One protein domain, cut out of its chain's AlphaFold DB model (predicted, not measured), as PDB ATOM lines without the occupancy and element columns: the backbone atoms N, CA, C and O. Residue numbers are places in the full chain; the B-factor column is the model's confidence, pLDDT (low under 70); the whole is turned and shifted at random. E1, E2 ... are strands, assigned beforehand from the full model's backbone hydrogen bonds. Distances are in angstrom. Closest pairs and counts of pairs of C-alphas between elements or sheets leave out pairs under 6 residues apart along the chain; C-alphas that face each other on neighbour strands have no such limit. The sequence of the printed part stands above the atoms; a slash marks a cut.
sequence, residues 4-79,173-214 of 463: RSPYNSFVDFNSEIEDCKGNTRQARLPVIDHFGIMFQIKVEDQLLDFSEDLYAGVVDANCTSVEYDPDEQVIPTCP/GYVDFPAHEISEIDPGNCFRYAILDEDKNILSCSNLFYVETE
ATOM      1  N   ARG A   4      50.768 -43.181  88.996       90.38
ATOM      2  CA  ARG A   4      50.272 -41.966  88.371       90.38
ATOM      3  C   ARG A   4      48.873 -42.231  87.857       90.38
ATOM      4  O   ARG A   4      48.398 -43.362  87.827       90.38
ATOM      5  N   SER A   5      48.237 -41.181  87.394       89.31
ATOM      6  CA  SER A   5      47.023 -41.313  86.605       89.31
ATOM      7  C   SER A   5      47.366 -41.252  85.123       89.31
ATOM      8  O   SER A   5      48.412 -40.696  84.762       89.31
ATOM      9  N   PRO A   6      46.505 -41.778  84.241       88.69
ATOM     10  CA  PRO A   6      46.552 -41.435  82.832       88.69
ATOM     11  C   PRO A   6      46.632 -39.929  82.618       88.69
ATOM     12  O   PRO A   6      46.092 -39.133  83.393       88.69
ATOM     13  N   TYR A   7      47.285 -39.554  81.521       83.69
ATOM     14  CA  TYR A   7      47.312 -38.172  81.076       83.69
ATOM     15  C   TYR A   7      45.863 -37.674  80.923       83.69
ATOM     16  O   TYR A   7      45.020 -38.384  80.383       83.69
ATOM     17  N   ASN A   8      45.570 -36.479  81.435       87.88
ATOM     18  CA  ASN A   8      44.233 -35.866  81.484       87.88
ATOM     19  C   ASN A   8      43.213 -36.437  82.490       87.88
ATOM     20  O   ASN A   8      42.047 -36.039  82.461       87.88
ATOM     21  N   SER A   9      43.605 -37.334  83.395       90.62
ATOM     22  CA  SER A   9      42.727 -37.730  84.502       90.62
ATOM     23  C   SER A   9      42.488 -36.567  85.473       90.62
ATOM     24  O   SER A   9      43.379 -35.761  85.721       90.62
ATOM     25  N   PHE A  10      41.287 -36.485  86.048       91.44
ATOM     26  CA  PHE A  10      40.966 -35.536  87.126       91.44
ATOM     27  C   PHE A  10      41.411 -36.002  88.511       91.44
ATOM     28  O   PHE A  10      41.545 -35.190  89.429       91.44
ATOM     29  N   VAL A  11      41.587 -37.311  88.663       91.69
ATOM     30  CA  VAL A  11      42.251 -37.905  89.816       91.69
ATOM     31  C   VAL A  11      43.716 -37.917  89.449       91.69
ATOM     32  O   VAL A  11      44.051 -38.609  88.497       91.69
ATOM     33  N   ASP A  12      44.564 -37.161  90.135       89.00
ATOM     34  CA  ASP A  12      46.009 -37.100  89.890       89.00
ATOM     35  C   ASP A  12      46.762 -37.618  91.106       89.00
ATOM     36  O   ASP A  12      46.612 -37.078  92.200       89.00
ATOM     37  N   PHE A  13      47.603 -38.630  90.925       85.44
ATOM     38  CA  PHE A  13      48.462 -39.132  91.995       85.44
ATOM     39  C   PHE A  13      49.810 -38.411  92.020       85.44
ATOM     40  O   PHE A  13      50.420 -38.177  90.976       85.44
ATOM     41  N   ASN A  14      50.301 -38.121  93.229       71.62
ATOM     42  CA  ASN A  14      51.652 -37.599  93.470       71.62
ATOM     43  C   ASN A  14      51.997 -36.275  92.744       71.62
ATOM     44  O   ASN A  14      53.169 -36.020  92.467       71.62
ATOM     45  N   SER A  15      51.009 -35.428  92.431       67.50
ATOM     46  CA  SER A  15      51.240 -34.104  91.836       67.50
ATOM     47  C   SER A  15      51.295 -32.997  92.902       67.50
ATOM     48  O   SER A  15      50.347 -32.754  93.655       67.50
ATOM     49  N   GLU A  16      52.423 -32.287  92.970       62.38
ATOM     50  CA  GLU A  16      52.536 -31.027  93.707       62.38
ATOM     51  C   GLU A  16      51.987 -29.896  92.824       62.38
ATOM     52  O   GLU A  16      52.630 -29.480  91.864       62.38
ATOM     53  N   ILE A  17      50.779 -29.401  93.106       55.66
ATOM     54  CA  ILE A  17      50.221 -28.253  92.372       55.66
ATOM     55  C   ILE A  17      50.665 -26.968  93.078       55.66
ATOM     56  O   ILE A  17      50.052 -26.580  94.069       55.66
ATOM     57  N   GLU A  18      51.724 -26.310  92.604       50.97
ATOM     58  CA  GLU A  18      52.159 -24.987  93.082       50.97
ATOM     59  C   GLU A  18      51.365 -23.846  92.417       50.97
ATOM     60  O   GLU A  18      51.207 -23.793  91.199       50.97
ATOM     61  N   ASP A  19      50.859 -22.902  93.217       49.59
ATOM     62  CA  ASP A  19      50.271 -21.658  92.720       49.59
ATOM     63  C   ASP A  19      51.356 -20.668  92.250       49.59
ATOM     64  O   ASP A  19      52.550 -20.838  92.490       49.59
ATOM     65  N   CYS A  20      50.953 -19.569  91.605       39.56
ATOM     66  CA  CYS A  20      51.871 -18.534  91.105       39.56
ATOM     67  C   CYS A  20      52.671 -17.790  92.197       39.56
ATOM     68  O   CYS A  20      53.482 -16.916  91.884       39.56
ATOM     69  N   LYS A  21      52.436 -18.104  93.477       44.81
ATOM     70  CA  LYS A  21      53.183 -17.608  94.637       44.81
ATOM     71  C   LYS A  21      54.032 -18.709  95.288       44.81
ATOM     72  O   LYS A  21      54.569 -18.469  96.367       44.81
ATOM     73  N   GLY A  22      54.141 -19.882  94.660       53.72
ATOM     74  CA  GLY A  22      54.856 -21.044  95.185       53.72
ATOM     75  C   GLY A  22      54.152 -21.721  96.361       53.72
ATOM     76  O   GLY A  22      54.787 -22.473  97.089       53.72
ATOM     77  N   ASN A  23      52.861 -21.446  96.606       58.56
ATOM     78  CA  ASN A  23      52.106 -22.214  97.597       58.56
ATOM     79  C   ASN A  23      51.472 -23.406  96.905       58.56
ATOM     80  O   ASN A  23      50.712 -23.234  95.954       58.56
ATOM     81  N   THR A  24      51.696 -24.601  97.428       53.25
ATOM     82  CA  THR A  24      51.039 -25.799  96.923       53.25
ATOM     83  C   THR A  24      49.532 -25.707  97.203       53.25
ATOM     84  O   THR A  24      49.083 -25.875  98.338       53.25
ATOM     85  N   ARG A  25      48.725 -25.377  96.191       53.19
ATOM     86  CA  ARG A  25      47.262 -25.388  96.269       53.19
ATOM     87  C   ARG A  25      46.760 -26.520  95.410       53.19
ATOM     88  O   ARG A  25      46.728 -26.423  94.191       53.19
ATOM     89  N   GLN A  26      46.307 -27.577  96.059       55.22
ATOM     90  CA  GLN A  26      45.675 -28.658  95.331       55.22
ATOM     91  C   GLN A  26      44.310 -28.211  94.832       55.22
ATOM     92  O   GLN A  26      43.509 -27.663  95.596       55.22
ATOM     93  N   ALA A  27      44.063 -28.431  93.545       59.03
ATOM     94  CA  ALA A  27      42.741 -28.260  92.990       59.03
ATOM     95  C   ALA A  27      41.796 -29.227  93.715       59.03
ATOM     96  O   ALA A  27      42.044 -30.433  93.743       59.03
ATOM     97  N   ARG A  28      40.769 -28.675  94.366       78.00
ATOM     98  CA  ARG A  28      39.815 -29.447  95.159       78.00
ATOM     99  C   ARG A  28      38.600 -29.751  94.301       78.00
ATOM    100  O   ARG A  28      37.969 -28.817  93.804       78.00
ATOM    101  N   LEU A  29      38.281 -31.026  94.124       85.50
ATOM    102  CA  LEU A  29      37.096 -31.451  93.380       85.50
ATOM    103  C   LEU A  29      35.957 -31.820  94.345       85.50
ATOM    104  O   LEU A  29      36.226 -32.421  95.387       85.50
ATOM    105  N   PRO A  30      34.704 -31.436  94.036       85.81
ATOM    106  CA  PRO A  30      33.564 -31.722  94.900       85.81
ATOM    107  C   PRO A  30      33.136 -33.189  94.802       85.81
ATOM    108  O   PRO A  30      33.132 -33.771  93.717       85.81
ATOM    109  N   VAL A  31      32.667 -33.749  95.914       85.88
ATOM    110  CA  VAL A  31      31.959 -35.038  95.989       85.88
ATOM    111  C   VAL A  31      30.709 -34.847  96.850       85.88
ATOM    112  O   VAL A  31      30.794 -34.166  97.862       85.88
ATOM    113  N   ILE A  32      29.552 -35.393  96.454       80.88
ATOM    114  CA  ILE A  32      28.265 -35.105  97.119       80.88
ATOM    115  C   ILE A  32      27.623 -36.364  97.646       80.88
ATOM    116  O   ILE A  32      27.334 -37.219  96.809       80.88
ATOM    117  N   ASP A  33      27.361 -36.396  98.962       62.06
ATOM    118  CA  ASP A  33      26.606 -37.349  99.808       62.06
ATOM    119  C   ASP A  33      26.819 -38.860  99.555       62.06
ATOM    120  O   ASP A  33      26.459 -39.686 100.391       62.06
ATOM    121  N   HIS A  34      27.470 -39.234  98.451       75.06
ATOM    122  CA  HIS A  34      27.837 -40.567  98.019       75.06
ATOM    123  C   HIS A  34      29.160 -40.547  97.209       75.06
ATOM    124  O   HIS A  34      29.308 -39.772  96.257       75.06
ATOM    125  N   PHE A  35      30.116 -41.424  97.539       71.06
ATOM    126  CA  PHE A  35      31.479 -41.482  96.965       71.06
ATOM    127  C   PHE A  35      31.591 -42.175  95.589       71.06
ATOM    128  O   PHE A  35      32.513 -42.940  95.352       71.06
ATOM    129  N   GLY A  36      30.686 -41.932  94.641       83.25
ATOM    130  CA  GLY A  36      30.757 -42.626  93.344       83.25
ATOM    131  C   GLY A  36      31.806 -42.042  92.389       83.25
ATOM    132  O   GLY A  36      31.452 -41.151  91.610       83.25
ATOM    133  N   ILE A  37      33.040 -42.558  92.391       91.31
ATOM    134  CA  ILE A  37      34.114 -42.172  91.458       91.31
ATOM    135  C   ILE A  37      34.620 -43.386  90.673       91.31
ATOM    136  O   ILE A  37      34.740 -44.481  91.203       91.31
ATOM    137  N   MET A  38      34.949 -43.186  89.401       95.50
ATOM    138  CA  MET A  38      35.610 -44.211  88.594       95.50
ATOM    139  C   MET A  38      36.803 -43.578  87.898       95.50
ATOM    140  O   MET A  38      36.663 -42.519  87.274       95.50
ATOM    141  N   PHE A  39      37.976 -44.185  88.010       95.50
ATOM    142  CA  PHE A  39      39.190 -43.643  87.410       95.50
ATOM    143  C   PHE A  39      40.201 -44.738  87.110       95.50
ATOM    144  O   PHE A  39      40.175 -45.827  87.673       95.50
ATOM    145  N   GLN A  40      41.125 -44.433  86.212       95.81
ATOM    146  CA  GLN A  40      42.233 -45.318  85.890       95.81
ATOM    147  C   GLN A  40      43.511 -44.865  86.596       95.81
ATOM    148  O   GLN A  40      43.744 -43.670  86.791       95.81
ATOM    149  N   ILE A  41      44.365 -45.828  86.920       95.31
ATOM    150  CA  ILE A  41      45.731 -45.609  87.388       95.31
ATOM    151  C   ILE A  41      46.726 -46.208  86.404       95.31
ATOM    152  O   ILE A  41      46.413 -47.124  85.644       95.31
ATOM    153  N   LYS A  42      47.945 -45.689  86.444       93.94
ATOM    154  CA  LYS A  42      49.097 -46.152  85.688       93.94
ATOM    155  C   LYS A  42      50.259 -46.366  86.650       93.94
ATOM    156  O   LYS A  42      50.603 -45.471  87.416       93.94
ATOM    157  N   VAL A  43      50.889 -47.526  86.588       91.19
ATOM    158  CA  VAL A  43      52.031 -47.878  87.430       91.19
ATOM    159  C   VAL A  43      53.312 -47.733  86.614       91.19
ATOM    160  O   VAL A  43      53.559 -48.470  85.658       91.19
ATOM    161  N   GLU A  44      54.134 -46.745  86.968       84.69
ATOM    162  CA  GLU A  44      55.416 -46.496  86.309       84.69
ATOM    163  C   GLU A  44      56.594 -47.013  87.149       84.69
ATOM    164  O   GLU A  44      56.527 -47.123  88.370       84.69
ATOM    165  N   ASP A  45      57.691 -47.334  86.463       68.75
ATOM    166  CA  ASP A  45      59.033 -47.638  86.986       68.75
ATOM    167  C   ASP A  45      59.222 -48.700  88.082       68.75
ATOM    168  O   ASP A  45      60.361 -48.951  88.478       68.75
ATOM    169  N   GLN A  46      58.168 -49.370  88.541       65.75
ATOM    170  CA  GLN A  46      58.276 -50.398  89.570       65.75
ATOM    171  C   GLN A  46      58.128 -51.813  89.030       65.75
ATOM    172  O   GLN A  46      57.375 -52.071  88.096       65.75
ATOM    173  N   LEU A  47      58.852 -52.732  89.670       67.38
ATOM    174  CA  LEU A  47      58.682 -54.176  89.532       67.38
ATOM    175  C   LEU A  47      57.551 -54.647  90.463       67.38
ATOM    176  O   LEU A  47      57.762 -55.562  91.249       67.38
ATOM    177  N   LEU A  48      56.397 -53.973  90.432       81.62
ATOM    178  CA  LEU A  48      55.191 -54.480  91.091       81.62
ATOM    179  C   LEU A  48      54.715 -55.676  90.271       81.62
ATOM    180  O   LEU A  48      54.383 -55.530  89.083       81.62
ATOM    181  N   ASP A  49      54.774 -56.855  90.881       82.50
ATOM    182  CA  ASP A  49      54.354 -58.093  90.239       82.50
ATOM    183  C   ASP A  49      52.855 -57.998  89.937       82.50
ATOM    184  O   ASP A  49      52.069 -57.552  90.765       82.50
ATOM    185  N   PHE A  50      52.445 -58.390  88.730       83.81
ATOM    186  CA  PHE A  50      51.033 -58.342  88.332       83.81
ATOM    187  C   PHE A  50      50.141 -59.279  89.167       83.81
ATOM    188  O   PHE A  50      48.922 -59.205  89.061       83.81
ATOM    189  N   SER A  51      50.735 -60.192  89.939       83.19
ATOM    190  CA  SER A  51      50.034 -61.054  90.894       83.19
ATOM    191  C   SER A  51      49.741 -60.395  92.243       83.19
ATOM    192  O   SER A  51      48.977 -60.964  93.016       83.19
ATOM    193  N   GLU A  52      50.326 -59.231  92.534       88.94
ATOM    194  CA  GLU A  52      50.022 -58.477  93.749       88.94
ATOM    195  C   GLU A  52      48.688 -57.744  93.586       88.94
ATOM    196  O   GLU A  52      48.508 -56.972  92.637       88.94
ATOM    197  N   ASP A  53      47.767 -57.962  94.524       94.25
ATOM    198  CA  ASP A  53      46.489 -57.264  94.552       94.25
ATOM    199  C   ASP A  53      46.672 -55.836  95.074       94.25
ATOM    200  O   ASP A  53      47.314 -55.592  96.099       94.25
ATOM    201  N   LEU A  54      46.079 -54.879  94.363       95.56
ATOM    202  CA  LEU A  54      46.014 -53.483  94.777       95.56
ATOM    203  C   LEU A  54      44.587 -53.152  95.195       95.56
ATOM    204  O   LEU A  54      43.636 -53.639  94.588       95.56
ATOM    205  N   TYR A  55      44.441 -52.269  96.177       96.12
ATOM    206  CA  TYR A  55      43.140 -51.818  96.672       96.12
ATOM    207  C   TYR A  55      43.009 -50.301  96.560       96.12
ATOM    208  O   TYR A  55      44.004 -49.574  96.528       96.12
ATOM    209  N   ALA A  56      41.777 -49.812  96.492       95.38
ATOM    210  CA  ALA A  56      41.449 -48.399  96.535       95.38
ATOM    211  C   ALA A  56      40.739 -48.062  97.850       95.38
ATOM    212  O   ALA A  56      39.846 -48.774  98.298       95.38
ATOM    213  N   GLY A  57      41.115 -46.936  98.449       94.00
ATOM    214  CA  GLY A  57      40.497 -46.446  99.677       94.00
ATOM    215  C   GLY A  57      40.481 -44.928  99.748       94.00
ATOM    216  O   GLY A  57      40.951 -44.229  98.845       94.00
ATOM    217  N   VAL A  58      39.953 -44.412 100.850       92.81
ATOM    218  CA  VAL A  58      39.948 -42.990 101.180       92.81
ATOM    219  C   VAL A  58      40.831 -42.755 102.397       92.81
ATOM    220  O   VAL A  58      40.761 -43.461 103.400       92.81
ATOM    221  N   VAL A  59      41.670 -41.732 102.299       92.81
ATOM    222  CA  VAL A  59      42.592 -41.307 103.353       92.81
ATOM    223  C   VAL A  59      42.331 -39.855 103.728       92.81
ATOM    224  O   VAL A  59      41.723 -39.085 102.971       92.81
ATOM    225  N   ASP A  60      42.850 -39.460 104.884       90.94
ATOM    226  CA  ASP A  60      42.808 -38.074 105.329       90.94
ATOM    227  C   ASP A  60      43.468 -37.099 104.321       90.94
ATOM    228  O   ASP A  60      44.232 -37.460 103.418       90.94
ATOM    229  N   ALA A  61      43.201 -35.800 104.487       89.44
ATOM    230  CA  ALA A  61      43.751 -34.746 103.627       89.44
ATOM    231  C   ALA A  61      45.293 -34.728 103.546       89.44
ATOM    232  O   ALA A  61      45.854 -34.180 102.585       89.44
ATOM    233  N   ASN A  62      45.975 -35.297 104.541       89.00
ATOM    234  CA  ASN A  62      47.428 -35.338 104.655       89.00
ATOM    235  C   ASN A  62      48.031 -36.652 104.141       89.00
ATOM    236  O   ASN A  62      49.255 -36.760 104.145       89.00
ATOM    237  N   CYS A  63      47.215 -37.602 103.661       90.94
ATOM    238  CA  CYS A  63      47.664 -38.926 103.235       90.94
ATOM    239  C   CYS A  63      48.381 -39.687 104.375       90.94
ATOM    240  O   CYS A  63      49.386 -40.358 104.148       90.94
ATOM    241  N   THR A  64      47.915 -39.542 105.624       93.06
ATOM    242  CA  THR A  64      48.573 -40.154 106.798       93.06
ATOM    243  C   THR A  64      47.837 -41.341 107.400       93.06
ATOM    244  O   THR A  64      48.475 -42.190 108.022       93.06
ATOM    245  N   SER A  65      46.523 -41.419 107.224       94.75
ATOM    246  CA  SER A  65      45.694 -42.494 107.756       94.75
ATOM    247  C   SER A  65      44.555 -42.835 106.803       94.75
ATOM    248  O   SER A  65      44.036 -41.960 106.108       94.75
ATOM    249  N   VAL A  66      44.222 -44.124 106.743       93.62
ATOM    250  CA  VAL A  66      43.071 -44.645 106.003       93.62
ATOM    251  C   VAL A  66      41.823 -44.362 106.830       93.62
ATOM    252  O   VAL A  66      41.729 -44.804 107.971       93.62
ATOM    253  N   GLU A  67      40.911 -43.587 106.255       89.00
ATOM    254  CA  GLU A  67      39.648 -43.192 106.885       89.00
ATOM    255  C   GLU A  67      38.528 -44.153 106.480       89.00
ATOM    256  O   GLU A  67      37.685 -44.488 107.301       89.00
ATOM    257  N   TYR A  68      38.557 -44.642 105.236       87.94
ATOM    258  CA  TYR A  68      37.564 -45.573 104.709       87.94
ATOM    259  C   TYR A  68      38.208 -46.558 103.724       87.94
ATOM    260  O   TYR A  68      38.820 -46.155 102.733       87.94
ATOM    261  N   ASP A  69      38.073 -47.853 104.008       87.25
ATOM    262  CA  ASP A  69      38.580 -48.968 103.198       87.25
ATOM    263  C   ASP A  69      37.429 -49.944 102.931       87.25
ATOM    264  O   ASP A  69      37.112 -50.771 103.789       87.25
ATOM    265  N   PRO A  70      36.745 -49.816 101.788       84.69
ATOM    266  CA  PRO A  70      35.664 -50.725 101.420       84.69
ATOM    267  C   PRO A  70      36.143 -52.084 100.894       84.69
ATOM    268  O   PRO A  70      35.310 -52.860 100.438       84.69
ATOM    269  N   ASP A  71      37.447 -52.383 100.943       90.31
ATOM    270  CA  ASP A  71      38.044 -53.558 100.300       90.31
ATOM    271  C   ASP A  71      37.849 -53.586  98.769       90.31
ATOM    272  O   ASP A  71      37.849 -54.648  98.150       90.31
ATOM    273  N   GLU A  72      37.742 -52.412  98.134       92.94
ATOM    274  CA  GLU A  72      37.563 -52.299  96.682       92.94
ATOM    275  C   GLU A  72      38.886 -52.557  95.959       92.94
ATOM    276  O   GLU A  72      39.839 -51.777  96.046       92.94
ATOM    277  N   GLN A  73      38.957 -53.678  95.248       95.25
ATOM    278  CA  GLN A  73      40.145 -54.077  94.507       95.25
ATOM    279  C   GLN A  73      40.305 -53.228  93.239       95.25
ATOM    280  O   GLN A  73      39.354 -52.963  92.503       95.25
ATOM    281  N   VAL A  74      41.538 -52.829  92.940       95.62
ATOM    282  CA  VAL A  74      41.878 -52.228  91.650       95.62
ATOM    283  C   VAL A  74      41.818 -53.318  90.587       95.62
ATOM    284  O   VAL A  74      42.593 -54.273  90.613       95.62
ATOM    285  N   ILE A  75      40.945 -53.141  89.604       95.00
ATOM    286  CA  ILE A  75      40.784 -54.080  88.498       95.00
ATOM    287  C   ILE A  75      41.972 -53.909  87.542       95.00
ATOM    288  O   ILE A  75      42.151 -52.825  86.977       95.00
ATOM    289  N   PRO A  76      42.802 -54.938  87.318       93.19
ATOM    290  CA  PRO A  76      43.896 -54.844  86.365       93.19
ATOM    291  C   PRO A  76      43.346 -54.767  84.934       93.19
ATOM    292  O   PRO A  76      42.616 -55.653  84.497       93.19
ATOM    293  N   THR A  77      43.710 -53.728  84.180       91.38
ATOM    294  CA  THR A  77      43.145 -53.504  82.834       91.38
ATOM    295  C   THR A  77      44.119 -53.790  81.708       91.38
ATOM    296  O   THR A  77      43.743 -54.358  80.690       91.38
ATOM    297  N   CYS A  78      45.375 -53.379  81.858       92.44
ATOM    298  CA  CYS A  78      46.360 -53.517  80.794       92.44
ATOM    299  C   CYS A  78      47.750 -53.714  81.404       92.44
ATOM    300  O   CYS A  78      48.284 -52.776  82.003       92.44
ATOM    301  N   PRO A  79      48.355 -54.907  81.306       92.94
ATOM    302  CA  PRO A  79      49.682 -55.134  81.847       92.94
ATOM    303  C   PRO A  79      50.750 -54.330  81.106       92.94
ATOM    304  O   PRO A  79      50.621 -53.948  79.939       92.94
ATOM    305  N   GLY A 173      45.540 -49.961  85.881       95.31
ATOM    306  CA  GLY A 173      44.459 -50.442  86.729       95.31
ATOM    307  C   GLY A 173      43.244 -49.533  86.615       95.31
ATOM    308  O   GLY A 173      43.357 -48.374  86.207       95.31
ATOM    309  N   TYR A 174      42.085 -50.056  86.976       96.75
ATOM    310  CA  TYR A 174      40.825 -49.340  87.013       96.75
ATOM    311  C   TYR A 174      40.216 -49.459  88.400       96.75
ATOM    312  O   TYR A 174      40.078 -50.547  88.947       96.75
ATOM    313  N   VAL A 175      39.884 -48.309  88.969       95.62
ATOM    314  CA  VAL A 175      39.163 -48.201  90.225       95.62
ATOM    315  C   VAL A 175      37.704 -47.961  89.872       95.62
ATOM    316  O   VAL A 175      37.364 -46.896  89.348       95.62
ATOM    317  N   ASP A 176      36.865 -48.955  90.150       94.25
ATOM    318  CA  ASP A 176      35.415 -48.802  90.176       94.25
ATOM    319  C   ASP A 176      35.016 -48.612  91.633       94.25
ATOM    320  O   ASP A 176      34.958 -49.576  92.381       94.25
ATOM    321  N   PHE A 177      34.840 -47.366  92.065       91.00
ATOM    322  CA  PHE A 177      34.408 -47.070  93.425       91.00
ATOM    323  C   PHE A 177      32.914 -46.724  93.373       91.00
ATOM    324  O   PHE A 177      32.546 -45.612  92.949       91.00
ATOM    325  N   PRO A 178      32.017 -47.663  93.725       85.19
ATOM    326  CA  PRO A 178      30.596 -47.421  93.603       85.19
ATOM    327  C   PRO A 178      30.124 -46.321  94.561       85.19
ATOM    328  O   PRO A 178      30.834 -45.810  95.426       85.19
ATOM    329  N   ALA A 179      28.884 -45.875  94.366       82.50
ATOM    330  CA  ALA A 179      28.309 -44.853  95.229       82.50
ATOM    331  C   ALA A 179      28.007 -45.436  96.623       82.50
ATOM    332  O   ALA A 179      27.054 -46.198  96.774       82.50
ATOM    333  N   HIS A 180      28.773 -45.018  97.633       79.62
ATOM    334  CA  HIS A 180      28.551 -45.333  99.051       79.62
ATOM    335  C   HIS A 180      28.283 -44.064  99.855       79.62
ATOM    336  O   HIS A 180      28.886 -43.038  99.556       79.62
ATOM    337  N   GLU A 181      27.412 -44.127 100.867       78.25
ATOM    338  CA  GLU A 181      27.115 -42.978 101.735       78.25
ATOM    339  C   GLU A 181      28.376 -42.433 102.420       78.25
ATOM    340  O   GLU A 181      29.123 -43.162 103.075       78.25
ATOM    341  N   ILE A 182      28.564 -41.116 102.326       72.38
ATOM    342  CA  ILE A 182      29.667 -40.382 102.964       72.38
ATOM    343  C   ILE A 182      29.291 -40.036 104.405       72.38
ATOM    344  O   ILE A 182      29.152 -38.873 104.766       72.38
ATOM    345  N   SER A 183      29.042 -41.039 105.244       72.25
ATOM    346  CA  SER A 183      28.641 -40.759 106.633       72.25
ATOM    347  C   SER A 183      29.824 -40.425 107.552       72.25
ATOM    348  O   SER A 183      29.634 -39.822 108.606       72.25
ATOM    349  N   GLU A 184      31.042 -40.783 107.142       77.31
ATOM    350  CA  GLU A 184      32.247 -40.707 107.976       77.31
ATOM    351  C   GLU A 184      33.040 -39.400 107.792       77.31
ATOM    352  O   GLU A 184      33.877 -39.071 108.630       77.31
ATOM    353  N   ILE A 185      32.759 -38.617 106.740       81.19
ATOM    354  CA  ILE A 185      33.470 -37.364 106.434       81.19
ATOM    355  C   ILE A 185      32.492 -36.187 106.441       81.19
ATOM    356  O   ILE A 185      31.623 -36.088 105.577       81.19
ATOM    357  N   ASP A 186      32.660 -35.259 107.390       83.50
ATOM    358  CA  ASP A 186      31.776 -34.091 107.488       83.50
ATOM    359  C   ASP A 186      31.822 -33.201 106.222       83.50
ATOM    360  O   ASP A 186      32.891 -33.009 105.625       83.50
ATOM    361  N   PRO A 187      30.699 -32.555 105.852       84.75
ATOM    362  CA  PRO A 187      30.656 -31.542 104.802       84.75
ATOM    363  C   PRO A 187      31.755 -30.476 104.922       84.75
ATOM    364  O   PRO A 187      31.983 -29.902 105.988       84.75
ATOM    365  N   GLY A 188      32.420 -30.176 103.806       80.88
ATOM    366  CA  GLY A 188      33.519 -29.212 103.721       80.88
ATOM    367  C   GLY A 188      34.893 -29.757 104.127       80.88
ATOM    368  O   GLY A 188      35.905 -29.113 103.823       80.88
ATOM    369  N   ASN A 189      34.967 -30.938 104.753       85.69
ATOM    370  CA  ASN A 189      36.247 -31.584 105.025       85.69
ATOM    371  C   ASN A 189      36.877 -32.115 103.737       85.69
ATOM    372  O   ASN A 189      36.199 -32.458 102.765       85.69
ATOM    373  N   CYS A 190      38.208 -32.131 103.737       88.94
ATOM    374  CA  CYS A 190      39.002 -32.588 102.610       88.94
ATOM    375  C   CYS A 190      39.514 -34.010 102.849       88.94
ATOM    376  O   CYS A 190      39.881 -34.351 103.971       88.94
ATOM    377  N   PHE A 191      39.608 -34.793 101.782       90.44
ATOM    378  CA  PHE A 191      40.123 -36.163 101.789       90.44
ATOM    379  C   PHE A 191      40.858 -36.456 100.475       90.44
ATOM    380  O   PHE A 191      40.903 -35.602  99.580       90.44
ATOM    381  N   ARG A 192      41.452 -37.644 100.351       92.25
ATOM    382  CA  ARG A 192      42.063 -38.127  99.102       92.25
ATOM    383  C   ARG A 192      41.660 -39.568  98.840       92.25
ATOM    384  O   ARG A 192      41.436 -40.317  99.784       92.25
ATOM    385  N   TYR A 193      41.660 -39.961  97.573       93.19
ATOM    386  CA  TYR A 193      41.706 -41.371  97.214       93.19
ATOM    387  C   TYR A 193      43.143 -41.871  97.331       93.19
ATOM    388  O   TYR A 193      44.095 -41.136  97.045       93.19
ATOM    389  N   ALA A 194      43.305 -43.116  97.743       94.25
ATOM    390  CA  ALA A 194      44.595 -43.765  97.862       94.25
ATOM    391  C   ALA A 194      44.588 -45.119  97.165       94.25
ATOM    392  O   ALA A 194      43.558 -45.789  97.111       94.25
ATOM    393  N   ILE A 195      45.757 -45.503  96.659       95.44
ATOM    394  CA  ILE A 195      46.037 -46.885  96.278       95.44
ATOM    395  C   ILE A 195      46.785 -47.535  97.433       95.44
ATOM    396  O   ILE A 195      47.739 -46.949  97.956       95.44
ATOM    397  N   LEU A 196      46.327 -48.716  97.822       95.50
ATOM    398  CA  LEU A 196      46.823 -49.503  98.938       95.50
ATOM    399  C   LEU A 196      47.404 -50.830  98.427       95.50
ATOM    400  O   LEU A 196      46.990 -51.317  97.371       95.50
ATOM    401  N   ASP A 197      48.355 -51.398  99.165       94.62
ATOM    402  CA  ASP A 197      48.804 -52.783  98.959       94.62
ATOM    403  C   ASP A 197      47.857 -53.798  99.631       94.62
ATOM    404  O   ASP A 197      46.851 -53.425 100.243       94.62
ATOM    405  N   GLU A 198      48.178 -55.091  99.521       93.44
ATOM    406  CA  GLU A 198      47.438 -56.194 100.153       93.44
ATOM    407  C   GLU A 198      47.357 -56.063 101.686       93.44
ATOM    408  O   GLU A 198      46.338 -56.396 102.291       93.44
ATOM    409  N   ASP A 199      48.391 -55.496 102.310       94.81
ATOM    410  CA  ASP A 199      48.468 -55.224 103.750       94.81
ATOM    411  C   ASP A 199      47.775 -53.899 104.148       94.81
ATOM    412  O   ASP A 199      47.846 -53.477 105.308       94.81
ATOM    413  N   LYS A 200      47.096 -53.237 103.201       94.69
ATOM    414  CA  LYS A 200      46.394 -51.952 103.356       94.69
ATOM    415  C   LYS A 200      47.297 -50.768 103.712       94.69
ATOM    416  O   LYS A 200      46.838 -49.754 104.247       94.69
ATOM    417  N   ASN A 201      48.584 -50.845 103.388       95.31
ATOM    418  CA  ASN A 201      49.487 -49.706 103.492       95.31
ATOM    419  C   ASN A 201      49.280 -48.750 102.315       95.31
ATOM    420  O   ASN A 201      49.113 -49.157 101.168       95.31
ATOM    421  N   ILE A 202      49.364 -47.448 102.592       94.62
ATOM    422  CA  ILE A 202      49.211 -46.397 101.584       94.62
ATOM    423  C   ILE A 202      50.419 -46.395 100.635       94.62
ATOM    424  O   ILE A 202      51.533 -46.050 101.035       94.62
ATOM    425  N   LEU A 203      50.192 -46.710  99.359       93.19
ATOM    426  CA  LEU A 203      51.212 -46.668  98.307       93.19
ATOM    427  C   LEU A 203      51.291 -45.303  97.619       93.19
ATOM    428  O   LEU A 203      52.374 -44.841  97.241       93.19
ATOM    429  N   SER A 204      50.133 -44.677  97.405       93.19
ATOM    430  CA  SER A 204      50.003 -43.434  96.647       93.19
ATOM    431  C   SER A 204      48.700 -42.720  96.979       93.19
ATOM    432  O   SER A 204      47.695 -43.375  97.238       93.19
ATOM    433  N   CYS A 205      48.697 -41.389  96.902       92.19
ATOM    434  CA  CYS A 205      47.521 -40.567  97.175       92.19
ATOM    435  C   CYS A 205      47.210 -39.602  96.032       92.19
ATOM    436  O   CYS A 205      48.114 -39.015  95.427       92.19
ATOM    437  N   SER A 206      45.917 -39.430  95.764       92.56
ATOM    438  CA  SER A 206      45.393 -38.508  94.763       92.56
ATOM    439  C   SER A 206      45.499 -37.051  95.219       92.56
ATOM    440  O   SER A 206      45.833 -36.760  96.369       92.56
ATOM    441  N   ASN A 207      45.112 -36.118  94.352       89.81
ATOM    442  CA  ASN A 207      44.735 -34.748  94.689       89.81
ATOM    443  C   ASN A 207      43.593 -34.691  95.725       89.81
ATOM    444  O   ASN A 207      42.929 -35.692  96.000       89.81
ATOM    445  N   LEU A 208      43.388 -33.511  96.323       88.62
ATOM    446  CA  LEU A 208      42.337 -33.281  97.316       88.62
ATOM    447  C   LEU A 208      40.934 -33.299  96.699       88.62
ATOM    448  O   LEU A 208      40.658 -32.656  95.686       88.62
ATOM    449  N   PHE A 209      40.024 -33.916  97.434       89.81
ATOM    450  CA  PHE A 209      38.583 -33.844  97.249       89.81
ATOM    451  C   PHE A 209      37.960 -33.199  98.482       89.81
ATOM    452  O   PHE A 209      38.587 -33.156  99.541       89.81
ATOM    453  N   TYR A 210      36.755 -32.659  98.347       87.44
ATOM    454  CA  TYR A 210      35.983 -32.162  99.482       87.44
ATOM    455  C   TYR A 210      34.530 -32.590  99.372       87.44
ATOM    456  O   TYR A 210      33.986 -32.697  98.271       87.44
ATOM    457  N   VAL A 211      33.915 -32.816 100.527       86.31
ATOM    458  CA  VAL A 211      32.490 -33.128 100.605       86.31
ATOM    459  C   VAL A 211      31.695 -31.841 100.390       86.31
ATOM    460  O   VAL A 211      31.889 -30.854 101.101       86.31
ATOM    461  N   GLU A 212      30.818 -31.847  99.397       83.81
ATOM    462  CA  GLU A 212      29.889 -30.778  99.046       83.81
ATOM    463  C   GLU A 212      28.462 -31.270  99.306       83.81
ATOM    464  O   GLU A 212      28.136 -32.416  99.023       83.81
ATOM    465  N   THR A 213      27.602 -30.407  99.833       82.19
ATOM    466  CA  THR A 213      26.191 -30.738 100.107       82.19
ATOM    467  C   THR A 213      25.249 -30.181  99.043       82.19
ATOM    468  O   THR A 213      24.095 -30.592  98.948       82.19
ATOM    469  N   GLU A 214      25.711 -29.222  98.236       82.25
ATOM    470  CA  GLU A 214      24.886 -28.576  97.218       82.25
ATOM    471  C   GLU A 214      25.110 -29.148  95.806       82.25
ATOM    472  O   GLU A 214      26.100 -28.874  95.124       82.25
TER     473      GLU A 214
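Overview. This is residues 4 to 79 and 173 to 214 of the 463 residues of an uncharacterized protein of Chitinophaga sancti (UniProt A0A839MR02). A strongly twisted sheet of six strands, E1, E3, E4, E7, E8 and E9, is partly covered by a smaller sheet of E2, E6 and E5, a sandwich of two sheets face to face, their strands crossed at 56 degrees. E4 bends and runs on into E5, from the one sheet to the other. The printed part has 118 residues with nine strands, E1 to E9 in chain order, and no named helix; it is all strand, though under half of its residues, 50, are in named elements. The larger sheet is branched and mixed, the smaller antiparallel in the order E2, E6, E5. The whole is compact, with a radius of gyration of the C-alphas of 14.2 A and spans of 40 by 36 by 24 A.

Arrangement. E3, residues 55 to 60, lies on one side of E7, residues 190 to 196, antiparallel, with N 57 and O 194 within hydrogen-bond range at 3.0 A. On the other side of E7 lie E8, residues 202 to 205, and E9, residues 209 to 212, both antiparallel to it, with N 195 and O 204 at 2.9 A and N 191 and O 209 at 3.0 A. E1, residues 29 to 32, is parallel to E9, with N 31 and O 210 at 2.9 A. E4, residues 66 to 73, forms a hairpin with E3, with N 58 and O 68 at 2.8 A. E4 bends by 68 degrees at residue 70 and runs on into E5, residues 75 to 79. E6, residues 173 to 177, is antiparallel to E5, with N 75 and O 174 at 2.8 A, and to E2, residues 37 to 43, with N 39 and O 175 at 3.1 A. The closest C-alphas of E3 and E6, Ala 56 and Val 175, are 6.7 A apart.

Along the chain. E2 is 19.2 A long, E7 19.0 A, E3 16.2 A and E4 15.2 A. C-alpha 29, where E1 begins, is at (37.096, -31.451, 93.380), and C-alpha 212, where E9 ends, at (29.889, -30.778, 99.046).

Size, cuts and confidence. The C-alphas farthest apart, Lys 21 and Ser 51, are 43.7 A apart. Residues 80 to 172 are not printed; C-alphas 79 and 173 are 8.6 A apart across the cut. The links E2 to E3 and E6 to E7 are long. The model's pLDDT is under 70 at residues 15 to 27, 33 and 45 to 47.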